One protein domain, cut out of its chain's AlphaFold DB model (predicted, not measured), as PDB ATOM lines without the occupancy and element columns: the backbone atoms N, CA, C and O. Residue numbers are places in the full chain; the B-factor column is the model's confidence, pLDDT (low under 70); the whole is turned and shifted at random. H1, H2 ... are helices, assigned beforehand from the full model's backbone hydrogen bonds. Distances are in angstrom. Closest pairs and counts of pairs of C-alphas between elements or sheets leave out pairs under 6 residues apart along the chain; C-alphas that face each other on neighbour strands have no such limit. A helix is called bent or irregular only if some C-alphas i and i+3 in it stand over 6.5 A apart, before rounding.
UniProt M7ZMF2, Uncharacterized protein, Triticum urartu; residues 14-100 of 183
ATOM      1  N   ILE A  14     180.272 248.580 262.806       65.75
ATOM      2  CA  ILE A  14     181.719 248.746 262.609       65.75
ATOM      3  C   ILE A  14     182.330 247.483 261.990       65.75
ATOM      4  O   ILE A  14     183.107 247.587 261.046       65.75
ATOM      5  N   ALA A  15     181.952 246.293 262.466       63.53
ATOM      6  CA  ALA A  15     182.462 245.030 261.929       63.53
ATOM      7  C   ALA A  15     182.128 244.850 260.437       63.53
ATOM      8  O   ALA A  15     182.974 244.411 259.659       63.53
ATOM      9  N   VAL A  16     180.913 245.230 260.025       62.03
ATOM     10  CA  VAL A  16     180.500 245.180 258.615       62.03
ATOM     11  C   VAL A  16     181.277 246.195 257.774       62.03
ATOM     12  O   VAL A  16     181.750 245.838 256.698       62.03
ATOM     13  N   ALA A  17     181.456 247.427 258.259       61.97
ATOM     14  CA  ALA A  17     182.198 248.456 257.529       61.97
ATOM     15  C   ALA A  17     183.664 248.053 257.286       61.97
ATOM     16  O   ALA A  17     184.113 248.050 256.143       61.97
ATOM     17  N   VAL A  18     184.366 247.596 258.329       62.34
ATOM     18  CA  VAL A  18     185.770 247.150 258.231       62.34
ATOM     19  C   VAL A  18     185.923 246.011 257.215       62.34
ATOM     20  O   VAL A  18     186.826 246.041 256.385       62.34
ATOM     21  N   SER A  19     184.989 245.054 257.200       62.44
ATOM     22  CA  SER A  19     185.036 243.934 256.251       62.44
ATOM     23  C   SER A  19     184.849 244.342 254.781       62.44
ATOM     24  O   SER A  19     185.326 243.644 253.883       62.44
ATOM     25  N   ALA A  20     184.163 245.460 254.519       62.53
ATOM     26  CA  ALA A  20     183.946 245.971 253.168       62.53
ATOM     27  C   ALA A  20     185.174 246.733 252.643       62.53
ATOM     28  O   ALA A  20     185.570 246.523 251.495       62.53
ATOM     29  N   ASP A  21     185.798 247.558 253.488       64.25
ATOM     30  CA  ASP A  21     186.999 248.325 253.137       64.25
ATOM     31  C   ASP A  21     188.214 247.411 252.901       64.25
ATOM     32  O   ASP A  21     188.925 247.560 251.906       64.25
ATOM     33  N   GLU A  22     188.412 246.403 253.757       75.56
ATOM     34  CA  GLU A  22     189.494 245.418 253.605       75.56
ATOM     35  C   GLU A  22     189.366 244.621 252.300       75.56
ATOM     36  O   GLU A  22     190.354 244.362 251.616       75.56
ATOM     37  N   CYS A  23     188.139 244.290 251.903       81.81
ATOM     38  CA  CYS A  23     187.882 243.550 250.674       81.81
ATOM     39  C   CYS A  23     188.185 244.354 249.406       81.81
ATOM     40  O   CYS A  23     188.645 243.791 248.409       81.81
ATOM     41  N   GLU A  24     187.924 245.663 249.416       83.69
ATOM     42  CA  GLU A  24     188.300 246.516 248.293       83.69
ATOM     43  C   GLU A  24     189.822 246.696 248.219       83.69
ATOM     44  O   GLU A  24     190.380 246.636 247.123       83.69
ATOM     45  N   GLY A  25     190.497 246.803 249.368       85.94
ATOM     46  CA  GLY A  25     191.960 246.780 249.450       85.94
ATOM     47  C   GLY A  25     192.554 245.496 248.863       85.94
ATOM     48  O   GLY A  25     193.352 245.552 247.926       85.94
ATOM     49  N   ASP A  26     192.071 244.335 249.313       86.88
ATOM     50  CA  ASP A  26     192.478 243.024 248.789       86.88
ATOM     51  C   ASP A  26     192.248 242.909 247.275       86.88
ATOM     52  O   ASP A  26     193.049 242.311 246.548       86.88
ATOM     53  N   ARG A  27     191.149 243.489 246.773       86.19
ATOM     54  CA  ARG A  27     190.833 243.505 245.341       86.19
ATOM     55  C   ARG A  27     191.872 244.304 244.567       86.19
ATOM     56  O   ARG A  27     192.332 243.840 243.524       86.19
ATOM     57  N   GLN A  28     192.231 245.489 245.049       88.12
ATOM     58  CA  GLN A  28     193.222 246.342 244.399       88.12
ATOM     59  C   GLN A  28     194.608 245.698 244.398       88.12
ATOM     60  O   GLN A  28     195.256 245.668 243.349       88.12
ATOM     61  N   ASP A  29     195.023 245.101 245.515       89.19
ATOM     62  CA  ASP A  29     196.308 244.409 245.605       89.19
ATOM     63  C   ASP A  29     196.353 243.176 244.685       89.19
ATOM     64  O   ASP A  29     197.352 242.942 243.997       89.19
ATOM     65  N   MET A  30     195.246 242.429 244.568       87.81
ATOM     66  CA  MET A  30     195.109 241.342 243.590       87.81
ATOM     67  C   MET A  30     195.230 241.819 242.146       87.81
ATOM     68  O   MET A  30     195.913 241.192 241.334       87.81
ATOM     69  N   ILE A  31     194.585 242.931 241.798       87.12
ATOM     70  CA  ILE A  31     194.679 243.497 240.449       87.12
ATOM     71  C   ILE A  31     196.113 243.958 240.167       87.12
ATOM     72  O   ILE A  31     196.629 243.772 239.063       87.12
ATOM     73  N   LYS A  32     196.781 244.545 241.151       88.75
ATOM     74  CA  LYS A  32     198.137 245.049 240.978       88.75
ATOM     75  C   LYS A  32     199.148 243.919 240.781       88.75
ATOM     76  O   LYS A  32     199.887 243.933 239.802       88.75
ATOM     77  N   GLU A  33     199.140 242.926 241.665       90.25
ATOM     78  CA  GLU A  33     200.196 241.906 241.716       90.25
ATOM     79  C   GLU A  33     199.857 240.641 240.915       90.25
ATOM     80  O   GLU A  33     200.737 240.020 240.317       90.25
ATOM     81  N   CYS A  34     198.579 240.251 240.872       88.06
ATOM     82  CA  CYS A  34     198.151 238.984 240.281       88.06
ATOM     83  C   CYS A  34     197.494 239.117 238.906       88.06
ATOM     84  O   CYS A  34     197.157 238.093 238.299       88.06
ATOM     85  N   SER A  35     197.288 240.338 238.391       85.25
ATOM     86  CA  SER A  35     196.374 240.475 237.259       85.25
ATOM     87  C   SER A  35     196.821 239.759 235.994       85.25
ATOM     88  O   SER A  35     196.023 239.128 235.312       85.25
ATOM     89  N   GLN A  36     198.107 239.833 235.683       82.00
ATOM     90  CA  GLN A  36     198.691 239.185 234.510       82.00
ATOM     91  C   GLN A  36     198.562 237.653 234.531       82.00
ATOM     92  O   GLN A  36     198.421 237.036 233.480       82.00
ATOM     93  N   TYR A  37     198.542 237.044 235.720       84.75
ATOM     94  CA  TYR A  37     198.468 235.590 235.885       84.75
ATOM     95  C   TYR A  37     197.038 235.060 235.853       84.75
ATOM     96  O   TYR A  37     196.836 233.864 235.702       84.75
ATOM     97  N   THR A  38     196.047 235.940 236.006       84.06
ATOM     98  CA  THR A  38     194.630 235.586 236.191       84.06
ATOM     99  C   THR A  38     193.722 236.161 235.107       84.06
ATOM    100  O   THR A  38     192.557 235.779 235.008       84.06
ATOM    101  N   LYS A  39     194.238 237.063 234.265       79.62
ATOM    102  CA  LYS A  39     193.539 237.593 233.095       79.62
ATOM    103  C   LYS A  39     193.339 236.528 232.024       79.62
ATOM    104  O   LYS A  39     194.143 235.610 231.860       79.62
ATOM    105  N   TRP A  40     192.263 236.704 231.272       68.62
ATOM    106  CA  TRP A  40     192.022 235.991 230.024       68.62
ATOM    107  C   TRP A  40     193.108 236.326 228.978       68.62
ATOM    108  O   TRP A  40     193.574 237.472 228.982       68.62
ATOM    109  N   PRO A  41     193.499 235.408 228.065       65.50
ATOM    110  CA  PRO A  41     192.994 234.041 227.805       65.50
ATOM    111  C   PRO A  41     193.408 232.978 228.830       65.50
ATOM    112  O   PRO A  41     194.215 233.256 229.709       65.50
ATOM    113  N   ALA A  42     192.812 231.777 228.763       64.00
ATOM    114  CA  ALA A  42     193.080 230.673 229.701       64.00
ATOM    115  C   ALA A  42     194.504 230.112 229.591       64.00
ATOM    116  O   ALA A  42     195.062 229.636 230.580       64.00
ATOM    117  N   GLU A  43     195.120 230.269 228.423       61.66
ATOM    118  CA  GLU A  43     196.505 229.914 228.157       61.66
ATOM    119  C   GLU A  43     197.306 231.135 227.683       61.66
ATOM    120  O   GLU A  43     196.725 232.046 227.095       61.66
ATOM    121  N   PRO A  44     198.622 231.194 227.944       70.31
ATOM    122  CA  PRO A  44     199.394 230.254 228.757       70.31
ATOM    123  C   PRO A  44     199.140 230.462 230.259       70.31
ATOM    124  O   PRO A  44     198.847 231.578 230.706       70.31
ATOM    125  N   LYS A  45     199.247 229.388 231.049       76.38
ATOM    126  CA  LYS A  45     199.278 229.462 232.519       76.38
ATOM    127  C   LYS A  45     200.687 229.884 232.926       76.38
ATOM    128  O   LYS A  45     201.634 229.127 232.759       76.38
ATOM    129  N   LEU A  46     200.814 231.121 233.391       82.25
ATOM    130  CA  LEU A  46     202.082 231.681 233.843       82.25
ATOM    131  C   LEU A  46     202.234 231.452 235.343       82.25
ATOM    132  O   LEU A  46     201.287 231.679 236.104       82.25
ATOM    133  N   ASP A  47     203.432 231.057 235.761       85.81
ATOM    134  CA  ASP A  47     203.739 230.881 237.175       85.81
ATOM    135  C   ASP A  47     203.669 232.225 237.911       85.81
ATOM    136  O   ASP A  47     204.315 233.198 237.496       85.81
ATOM    137  N   PRO A  48     202.881 232.319 238.998       88.38
ATOM    138  CA  PRO A  48     202.705 233.568 239.718       88.38
ATOM    139  C   PRO A  48     203.991 233.979 240.437       88.38
ATOM    140  O   PRO A  48     204.738 233.161 240.981       88.38
ATOM    141  N   SER A  49     204.225 235.289 240.502       92.12
ATOM    142  CA  SER A  49     205.325 235.845 241.285       92.12
ATOM    143  C   SER A  49     205.136 235.587 242.786       92.12
ATOM    144  O   SER A  49     204.020 235.430 243.292       92.12
ATOM    145  N   LYS A  50     206.239 235.638 243.545       92.31
ATOM    146  CA  LYS A  50     206.190 235.571 245.017       92.31
ATOM    147  C   LYS A  50     205.308 236.675 245.616       92.31
ATOM    148  O   LYS A  50     204.652 236.432 246.626       92.31
ATOM    149  N   ALA A  51     205.271 237.853 244.987       91.25
ATOM    150  CA  ALA A  51     204.416 238.963 245.400       91.25
ATOM    151  C   ALA A  51     202.930 238.620 245.224       91.25
ATOM    152  O   ALA A  51     202.163 238.751 246.176       91.25
ATOM    153  N   CYS A  52     202.548 238.061 244.069       91.38
ATOM    154  CA  CYS A  52     201.181 237.598 243.842       91.38
ATOM    155  C   CYS A  52     200.758 236.545 244.881       91.38
ATOM    156  O   CYS A  52     199.704 236.678 245.505       91.38
ATOM    157  N   CYS A  53     201.607 235.551 245.164       93.19
ATOM    158  CA  CYS A  53     201.293 234.560 246.194       93.19
ATOM    159  C   CYS A  53     201.188 235.156 247.606       93.19
ATOM    160  O   CYS A  53     200.344 234.715 248.387       93.19
ATOM    161  N   ALA A  54     202.005 236.158 247.947       93.38
ATOM    162  CA  ALA A  54     201.940 236.813 249.251       93.38
ATOM    163  C   ALA A  54     200.608 237.548 249.459       93.38
ATOM    164  O   ALA A  54     200.024 237.460 250.542       93.38
ATOM    165  N   VAL A  55     200.109 238.228 248.424       93.06
ATOM    166  CA  VAL A  55     198.792 238.871 248.482       93.06
ATOM    167  C   VAL A  55     197.684 237.812 248.474       93.06
ATOM    168  O   VAL A  55     196.771 237.894 249.288       93.06
ATOM    169  N   TRP A  56     197.786 236.753 247.658       91.50
ATOM    170  CA  TRP A  56     196.777 235.680 247.593       91.50
ATOM    171  C   TRP A  56     196.550 235.005 248.955       91.50
ATOM    172  O   TRP A  56     195.423 234.706 249.365       91.50
ATOM    173  N   GLN A  57     197.639 234.800 249.696       90.38
ATOM    174  CA  GLN A  57     197.607 234.223 251.036       90.38
ATOM    175  C   GLN A  57     196.854 235.098 252.043       90.38
ATOM    176  O   GLN A  57     196.095 234.567 252.857       90.38
ATOM    177  N   LYS A  58     196.986 236.423 251.949       89.94
ATOM    178  CA  LYS A  58     196.325 237.377 252.853       89.94
ATOM    179  C   LYS A  58     194.894 237.707 252.434       89.94
ATOM    180  O   LYS A  58     194.056 237.907 253.302       89.94
ATOM    181  N   ALA A  59     194.617 237.673 251.135       88.31
ATOM    182  CA  ALA A  59     193.353 238.122 250.579       88.31
ATOM    183  C   ALA A  59     192.139 237.335 251.099       88.31
ATOM    184  O   ALA A  59     192.151 236.095 251.210       88.31
ATOM    185  N   ASN A  60     191.050 238.067 251.323       86.81
ATOM    186  CA  ASN A  60     189.725 237.555 251.629       86.81
ATOM    187  C   ASN A  60     189.030 237.042 250.353       86.81
ATOM    188  O   ASN A  60     188.151 237.680 249.767       86.81
ATOM    189  N   ILE A  61     189.441 235.844 249.925       83.25
ATOM    190  CA  ILE A  61     188.917 235.143 248.744       83.25
ATOM    191  C   ILE A  61     187.372 235.088 248.714       83.25
ATOM    192  O   ILE A  61     186.807 235.404 247.664       83.25
ATOM    193  N   PRO A  62     186.657 234.759 249.816       82.19
ATOM    194  CA  PRO A  62     185.195 234.781 249.822       82.19
ATOM    195  C   PRO A  62     184.577 236.115 249.410       82.19
ATOM    196  O   PRO A  62     183.618 236.129 248.635       82.19
ATOM    197  N   CYS A  63     185.134 237.230 249.882       85.31
ATOM    198  CA  CYS A  63     184.620 238.545 249.525       85.31
ATOM    199  C   CYS A  63     184.908 238.902 248.059       85.31
ATOM    200  O   CYS A  63     184.037 239.411 247.347       85.31
ATOM    201  N   LEU A  64     186.102 238.561 247.566       83.19
ATOM    202  CA  LEU A  64     186.459 238.763 246.161       83.19
ATOM    203  C   LEU A  64     185.515 237.997 245.225       83.19
ATOM    204  O   LEU A  64     185.016 238.576 244.258       83.19
ATOM    205  N   CYS A  65     185.210 236.738 245.553       82.56
ATOM    206  CA  CYS A  65     184.285 235.899 244.794       82.56
ATOM    207  C   CYS A  65     182.839 236.408 244.838       82.56
ATOM    208  O   CYS A  65     182.153 236.352 243.820       82.56
ATOM    209  N   ALA A  66     182.375 236.954 245.968       81.94
ATOM    210  CA  ALA A  66     181.047 237.570 246.062       81.94
ATOM    211  C   ALA A  66     180.895 238.791 245.135       81.94
ATOM    212  O   ALA A  66     179.808 239.072 244.635       81.94
ATOM    213  N   GLY A  67     181.997 239.503 244.870       73.81
ATOM    214  CA  GLY A  67     182.039 240.654 243.970       73.81
ATOM    215  C   GLY A  67     182.280 240.324 242.493       73.81
ATOM    216  O   GLY A  67     182.395 241.265 241.694       73.81
ATOM    217  N   LEU A  68     182.401 239.042 242.121       78.06
ATOM    218  CA  LEU A  68     182.551 238.607 240.731       78.06
ATOM    219  C   LEU A  68     181.197 238.636 240.020       78.06
ATOM    220  O   LEU A  68     180.318 237.810 240.247       78.06
ATOM    221  N   THR A  69     181.044 239.599 239.118       75.31
ATOM    222  CA  THR A  69     179.907 239.683 238.199       75.31
ATOM    223  C   THR A  69     180.278 239.083 236.844       75.31
ATOM    224  O   THR A  69     181.456 239.005 236.491       75.31
ATOM    225  N   LYS A  70     179.271 238.754 236.026       68.94
ATOM    226  CA  LYS A  70     179.463 238.254 234.649       68.94
ATOM    227  C   LYS A  70     180.342 239.155 233.775       68.94
ATOM    228  O   LYS A  70     180.913 238.703 232.792       68.94
ATOM    229  N   GLU A  71     180.423 240.445 234.084       69.00
ATOM    230  CA  GLU A  71     181.282 241.393 233.370       69.00
ATOM    231  C   GLU A  71     182.745 241.261 233.785       69.00
ATOM    232  O   GLU A  71     183.626 241.303 232.931       69.00
ATOM    233  N   LYS A  72     183.009 241.030 235.074       70.56
ATOM    234  CA  LYS A  72     184.358 240.781 235.592       70.56
ATOM    235  C   LYS A  72     184.880 239.413 235.152       70.56
ATOM    236  O   LYS A  72     186.057 239.304 234.826       70.56
ATOM    237  N   GLU A  73     184.007 238.416 235.022       68.25
ATOM    238  CA  GLU A  73     184.338 237.109 234.424       68.25
ATOM    239  C   GLU A  73     184.823 237.213 232.962       68.25
ATOM    240  O   GLU A  73     185.464 236.297 232.461       68.25
ATOM    241  N   LYS A  74     184.567 238.332 232.261       67.44
ATOM    242  CA  LYS A  74     185.116 238.568 230.909       67.44
ATOM    243  C   LYS A  74     186.580 239.007 230.917       67.44
ATOM    244  O   LYS A  74     187.210 238.999 229.863       67.44
ATOM    245  N   ILE A  75     187.075 239.467 232.064       72.00
ATOM    246  CA  ILE A  75     188.443 239.962 232.251       72.00
ATOM    247  C   ILE A  75     189.275 238.889 232.958       72.00
ATOM    248  O   ILE A  75     190.416 238.641 232.572       72.00
ATOM    249  N   TRP A  76     188.688 238.244 233.966       76.62
ATOM    250  CA  TRP A  76     189.341 237.272 234.836       76.62
ATOM    251  C   TRP A  76     188.964 235.845 234.461       76.62
ATOM    252  O   TRP A  76     187.790 235.488 234.428       76.62
ATOM    253  N   CYS A  77     189.977 235.024 234.219       80.81
ATOM    254  CA  CYS A  77     189.827 233.619 233.897       80.81
ATOM    255  C   CYS A  77     189.936 232.767 235.172       80.81
ATOM    256  O   CYS A  77     191.020 232.599 235.729       80.81
ATOM    257  N   MET A  78     188.823 232.171 235.614       81.25
ATOM    258  CA  MET A  78     188.788 231.374 236.848       81.25
ATOM    259  C   MET A  78     189.663 230.116 236.826       81.25
ATOM    260  O   MET A  78     190.137 229.702 237.876       81.25
ATOM    261  N   GLU A  79     189.939 229.529 235.661       82.19
ATOM    262  CA  GLU A  79     190.852 228.382 235.546       82.19
ATOM    263  C   GLU A  79     192.301 228.773 235.871       82.19
ATOM    264  O   GLU A  79     193.025 228.042 236.545       82.19
ATOM    265  N   LYS A  80     192.715 229.972 235.452       84.69
ATOM    266  CA  LYS A  80     194.003 230.550 235.837       84.69
ATOM    267  C   LYS A  80     194.037 230.930 237.311       84.69
ATOM    268  O   LYS A  80     195.044 230.725 237.978       84.69
ATOM    269  N   VAL A  81     192.933 231.458 237.830       86.69
ATOM    270  CA  VAL A  81     192.806 231.748 239.262       86.69
ATOM    271  C   VAL A  81     192.946 230.465 240.089       86.69
ATOM    272  O   VAL A  81     193.653 230.474 241.092       86.69
ATOM    273  N   ASP A  82     192.350 229.354 239.652       86.38
ATOM    274  CA  ASP A  82     192.518 228.049 240.297       86.38
ATOM    275  C   ASP A  82     193.969 227.546 240.209       86.38
ATOM    276  O   ASP A  82     194.527 227.080 241.203       86.38
ATOM    277  N   TYR A  83     194.635 227.730 239.062       87.06
ATOM    278  CA  TYR A  83     196.067 227.443 238.929       87.06
ATOM    279  C   TYR A  83     196.911 228.227 239.946       87.06
ATOM    280  O   TYR A  83     197.690 227.630 240.689       87.06
ATOM    281  N   VAL A  84     196.710 229.545 240.044       88.75
ATOM    282  CA  VAL A  84     197.404 230.407 241.016       88.75
ATOM    283  C   VAL A  84     197.095 229.975 242.451       88.75
ATOM    284  O   VAL A  84     198.008 229.894 243.271       88.75
ATOM    285  N   ALA A  85     195.845 229.628 242.761       89.50
ATOM    286  CA  ALA A  85     195.442 229.172 244.089       89.50
ATOM    287  C   ALA A  85     196.186 227.898 244.519       89.50
ATOM    288  O   ALA A  85     196.707 227.809 245.639       89.50
ATOM    289  N   ASN A  86     196.278 226.931 243.603       90.00
ATOM    290  CA  ASN A  86     197.002 225.681 243.805       90.00
ATOM    291  C   ASN A  86     198.517 225.911 243.907       90.00
ATOM    292  O   ASN A  86     199.169 225.377 244.812       90.00
ATOM    293  N   PHE A  87     199.078 226.746 243.028       91.69
ATOM    294  CA  PHE A  87     200.502 227.081 243.022       91.69
ATOM    295  C   PHE A  87     200.916 227.773 244.325       91.69
ATOM    296  O   PHE A  87     201.855 227.348 245.000       91.69
ATOM    297  N   CYS A  88     200.150 228.783 244.743       91.19
ATOM    298  CA  CYS A  88     200.403 229.571 245.942       91.19
ATOM    299  C   CYS A  88     200.025 228.859 247.251       91.19
ATOM    300  O   CYS A  88     200.128 229.481 248.304       91.19
ATOM    301  N   LYS A  89     199.626 227.575 247.226       91.56
ATOM    302  CA  LYS A  89     199.312 226.739 248.408       91.56
ATOM    303  C   LYS A  89     198.114 227.209 249.247       91.56
ATOM    304  O   LYS A  89     198.050 226.932 250.442       91.56
ATOM    305  N   LYS A  90     197.146 227.886 248.629       88.44
ATOM    306  CA  LYS A  90     195.846 228.219 249.239       88.44
ATOM    307  C   LYS A  90     194.744 227.897 248.226       88.44
ATOM    308  O   LYS A  90     194.223 228.817 247.590       88.44
ATOM    309  N   PRO A  91     194.448 226.598 248.025       86.12
ATOM    310  CA  PRO A  91     193.420 226.166 247.091       86.12
ATOM    311  C   PRO A  91     192.029 226.499 247.626       86.12
ATOM    312  O   PRO A  91     191.818 226.662 248.833       86.12
ATOM    313  N   PHE A  92     191.058 226.559 246.722       83.62
ATOM    314  CA  PHE A  92     189.664 226.690 247.115       83.62
ATOM    315  C   PHE A  92     189.188 225.437 247.876       83.62
ATOM    316  O   PHE A  92     189.603 224.318 247.552       83.62
ATOM    317  N   PRO A  93     188.301 225.582 248.879       80.62
ATOM    318  CA  PRO A  93     187.679 224.435 249.529       80.62
ATOM    319  C   PRO A  93     186.965 223.544 248.506       80.62
ATOM    320  O   PRO A  93     186.377 224.033 247.541       80.62
ATOM    321  N   ARG A  94     186.969 222.224 248.723       76.69
ATOM    322  CA  ARG A  94     186.269 221.289 247.826       76.69
ATOM    323  C   ARG A  94     184.791 221.676 247.700       76.69
ATOM    324  O   ARG A  94     184.110 221.853 248.704       76.69
ATOM    325  N   GLY A  95     184.309 221.801 246.462       69.56
ATOM    326  CA  GLY A  95     182.930 222.206 246.161       69.56
ATOM    327  C   GLY A  95     182.674 223.717 246.181       69.56
ATOM    328  O   GLY A  95     181.563 224.139 245.866       69.56
ATOM    329  N   TYR A  96     183.679 224.536 246.498       78.25
ATOM    330  CA  TYR A  96     183.579 225.987 246.420       78.25
ATOM    331  C   TYR A  96     183.583 226.445 244.957       78.25
ATOM    332  O   TYR A  96     184.478 226.094 244.190       78.25
ATOM    333  N   LYS A  97     182.572 227.222 244.559       73.44
ATOM    334  CA  LYS A  97     182.440 227.754 243.198       73.44
ATOM    335  C   LYS A  97     182.625 229.264 243.225       73.44
ATOM    336  O   LYS A  97     181.758 229.984 243.711       73.44
ATOM    337  N   CYS A  98     183.752 229.722 242.698       77.69
ATOM    338  CA  CYS A  98     184.043 231.130 242.479       77.69
ATOM    339  C   CYS A  98     183.948 231.391 240.974       77.69
ATOM    340  O   CYS A  98     184.788 230.914 240.218       77.69
ATOM    341  N   GLY A  99     182.889 232.071 240.540       73.62
ATOM    342  CA  GLY A  99     182.637 232.343 239.126       73.62
ATOM    343  C   GLY A  99     182.495 231.101 238.233       73.62
ATOM    344  O   GLY A  99     182.396 229.957 238.686       73.62
ATOM    345  N   ASN A 100     182.443 231.349 236.929       74.19
ATOM    346  CA  ASN A 100     182.400 230.332 235.888       74.19
ATOM    347  C   ASN A 100     183.813 230.007 235.373       74.19
ATOM    348  O   ASN A 100     184.662 230.898 235.317       74.19
TER     349      ASN A 100
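AT A GLANCE: This is residues 14 to 100 of the 183 residues of an uncharacterized protein of Triticum urartu (UniProt M7ZMF2). One long, kinked helix, H1, serves as a spine, and three short helices, H2, H3 and H4, pack on different parts of it between residue 23 and its end at residue 38; H2 folds back along residues 26 to 34 as a helical hairpin, H3 packs on residues 23 to 27 nearly at right angles to the line of H1, and H4 makes a corner with the end of H1 at residues 37 to 38. Residues 14 to 22 of H1, ahead of its contacts with the other helices, reach out to one end of the longest axis, and the loop around Pro 44 lies at the other end. The printed part has 87 residues with four named helices, H1, H2, H3 and H4 in chain order, and no named strand; the class is all helix, with 50 residues in the helices, and the last 13 residues form a tail without a named element. The whole is compact, with a radius of gyration of the C-alphas of 12.5 A, and the C-alphas span 42 by 28 by 26 A along their three main axes.

HOW THE PARTS SIT: H1, residues 14 to 38, touches each of the other three named helices, each time with a part of its length alone. With residues 26 to 34 it touches H2, residues 50 to 58, where the closest C-alphas, those of Cys 34 and Cys 52, are 4.9 A apart. These two run opposite ways at a shallow tilt of 25 degrees and form a helical hairpin. With residues 23 to 27, H1 touches H3, residues 61 to 66; the closest C-alphas, those of Cys 23 and Cys 63, are 6.1 A apart, and the lines are about perpendicular, at 81 degrees. With residues 37 to 38, H1 touches H4, residues 78 to 87; the closest C-alphas, those of Thr 38 and Lys 80, are 5.1 A apart, and the lines are about perpendicular, at 89 degrees. H2 and H4 are close but not clearly touching, with the closest C-alphas, those of Trp 56 and Ala 85, 7.5 A apart. H2 and H3 meet only through their link, and H3 and H4 are apart. Every O i to N i+4 pair is within hydrogen-bond range in H3 and H4, against 17 of 21 in H1 and 4 of 5 in H2.

IN THESE COORDINATES: H1 begins at C-alpha 14 at (181.719, 248.746, 262.609) and ends at C-alpha 38 at (194.630, 235.586, 236.191), 32.2 A from first to last C-alpha. It has a kink of 57 degrees near residue 32 and is irregular: C-alphas 33 and 36 are 7.8 A apart, where about 5 A is found in a regular helix. H2, from Lys 50 to Lys 58, measures 12.7 A, and H3, from Ile 61 to Ala 66, measures 8.7 A. H4, from Met 78 to Phe 87, measures 13.9 A and ends at C-alpha 87 at (200.502, 227.081, 243.022).

THE WHOLE: The two C-alphas farthest apart, those of Ile 14 and Pro 44, are 42.4 A apart, and the first and last printed C-alphas, those of Ile 14 and Asn 100, are 32.5 A apart. The printed part has no cut. The links from H1 to H2 and from H3 to H4 are long, with 11 residues each, and the link from H2 to H3 is tight, with 2 residues. Residues 88 to 100 hold no named element, and their C-alphas lie 9 to 17 A from the mean of all C-alphas. The mean pLDDT of the printed part is 80.6; 17 printed residues are under 70, namely 14 to 21, 40 to 43, 70 to 71, 73 to 74 and 95.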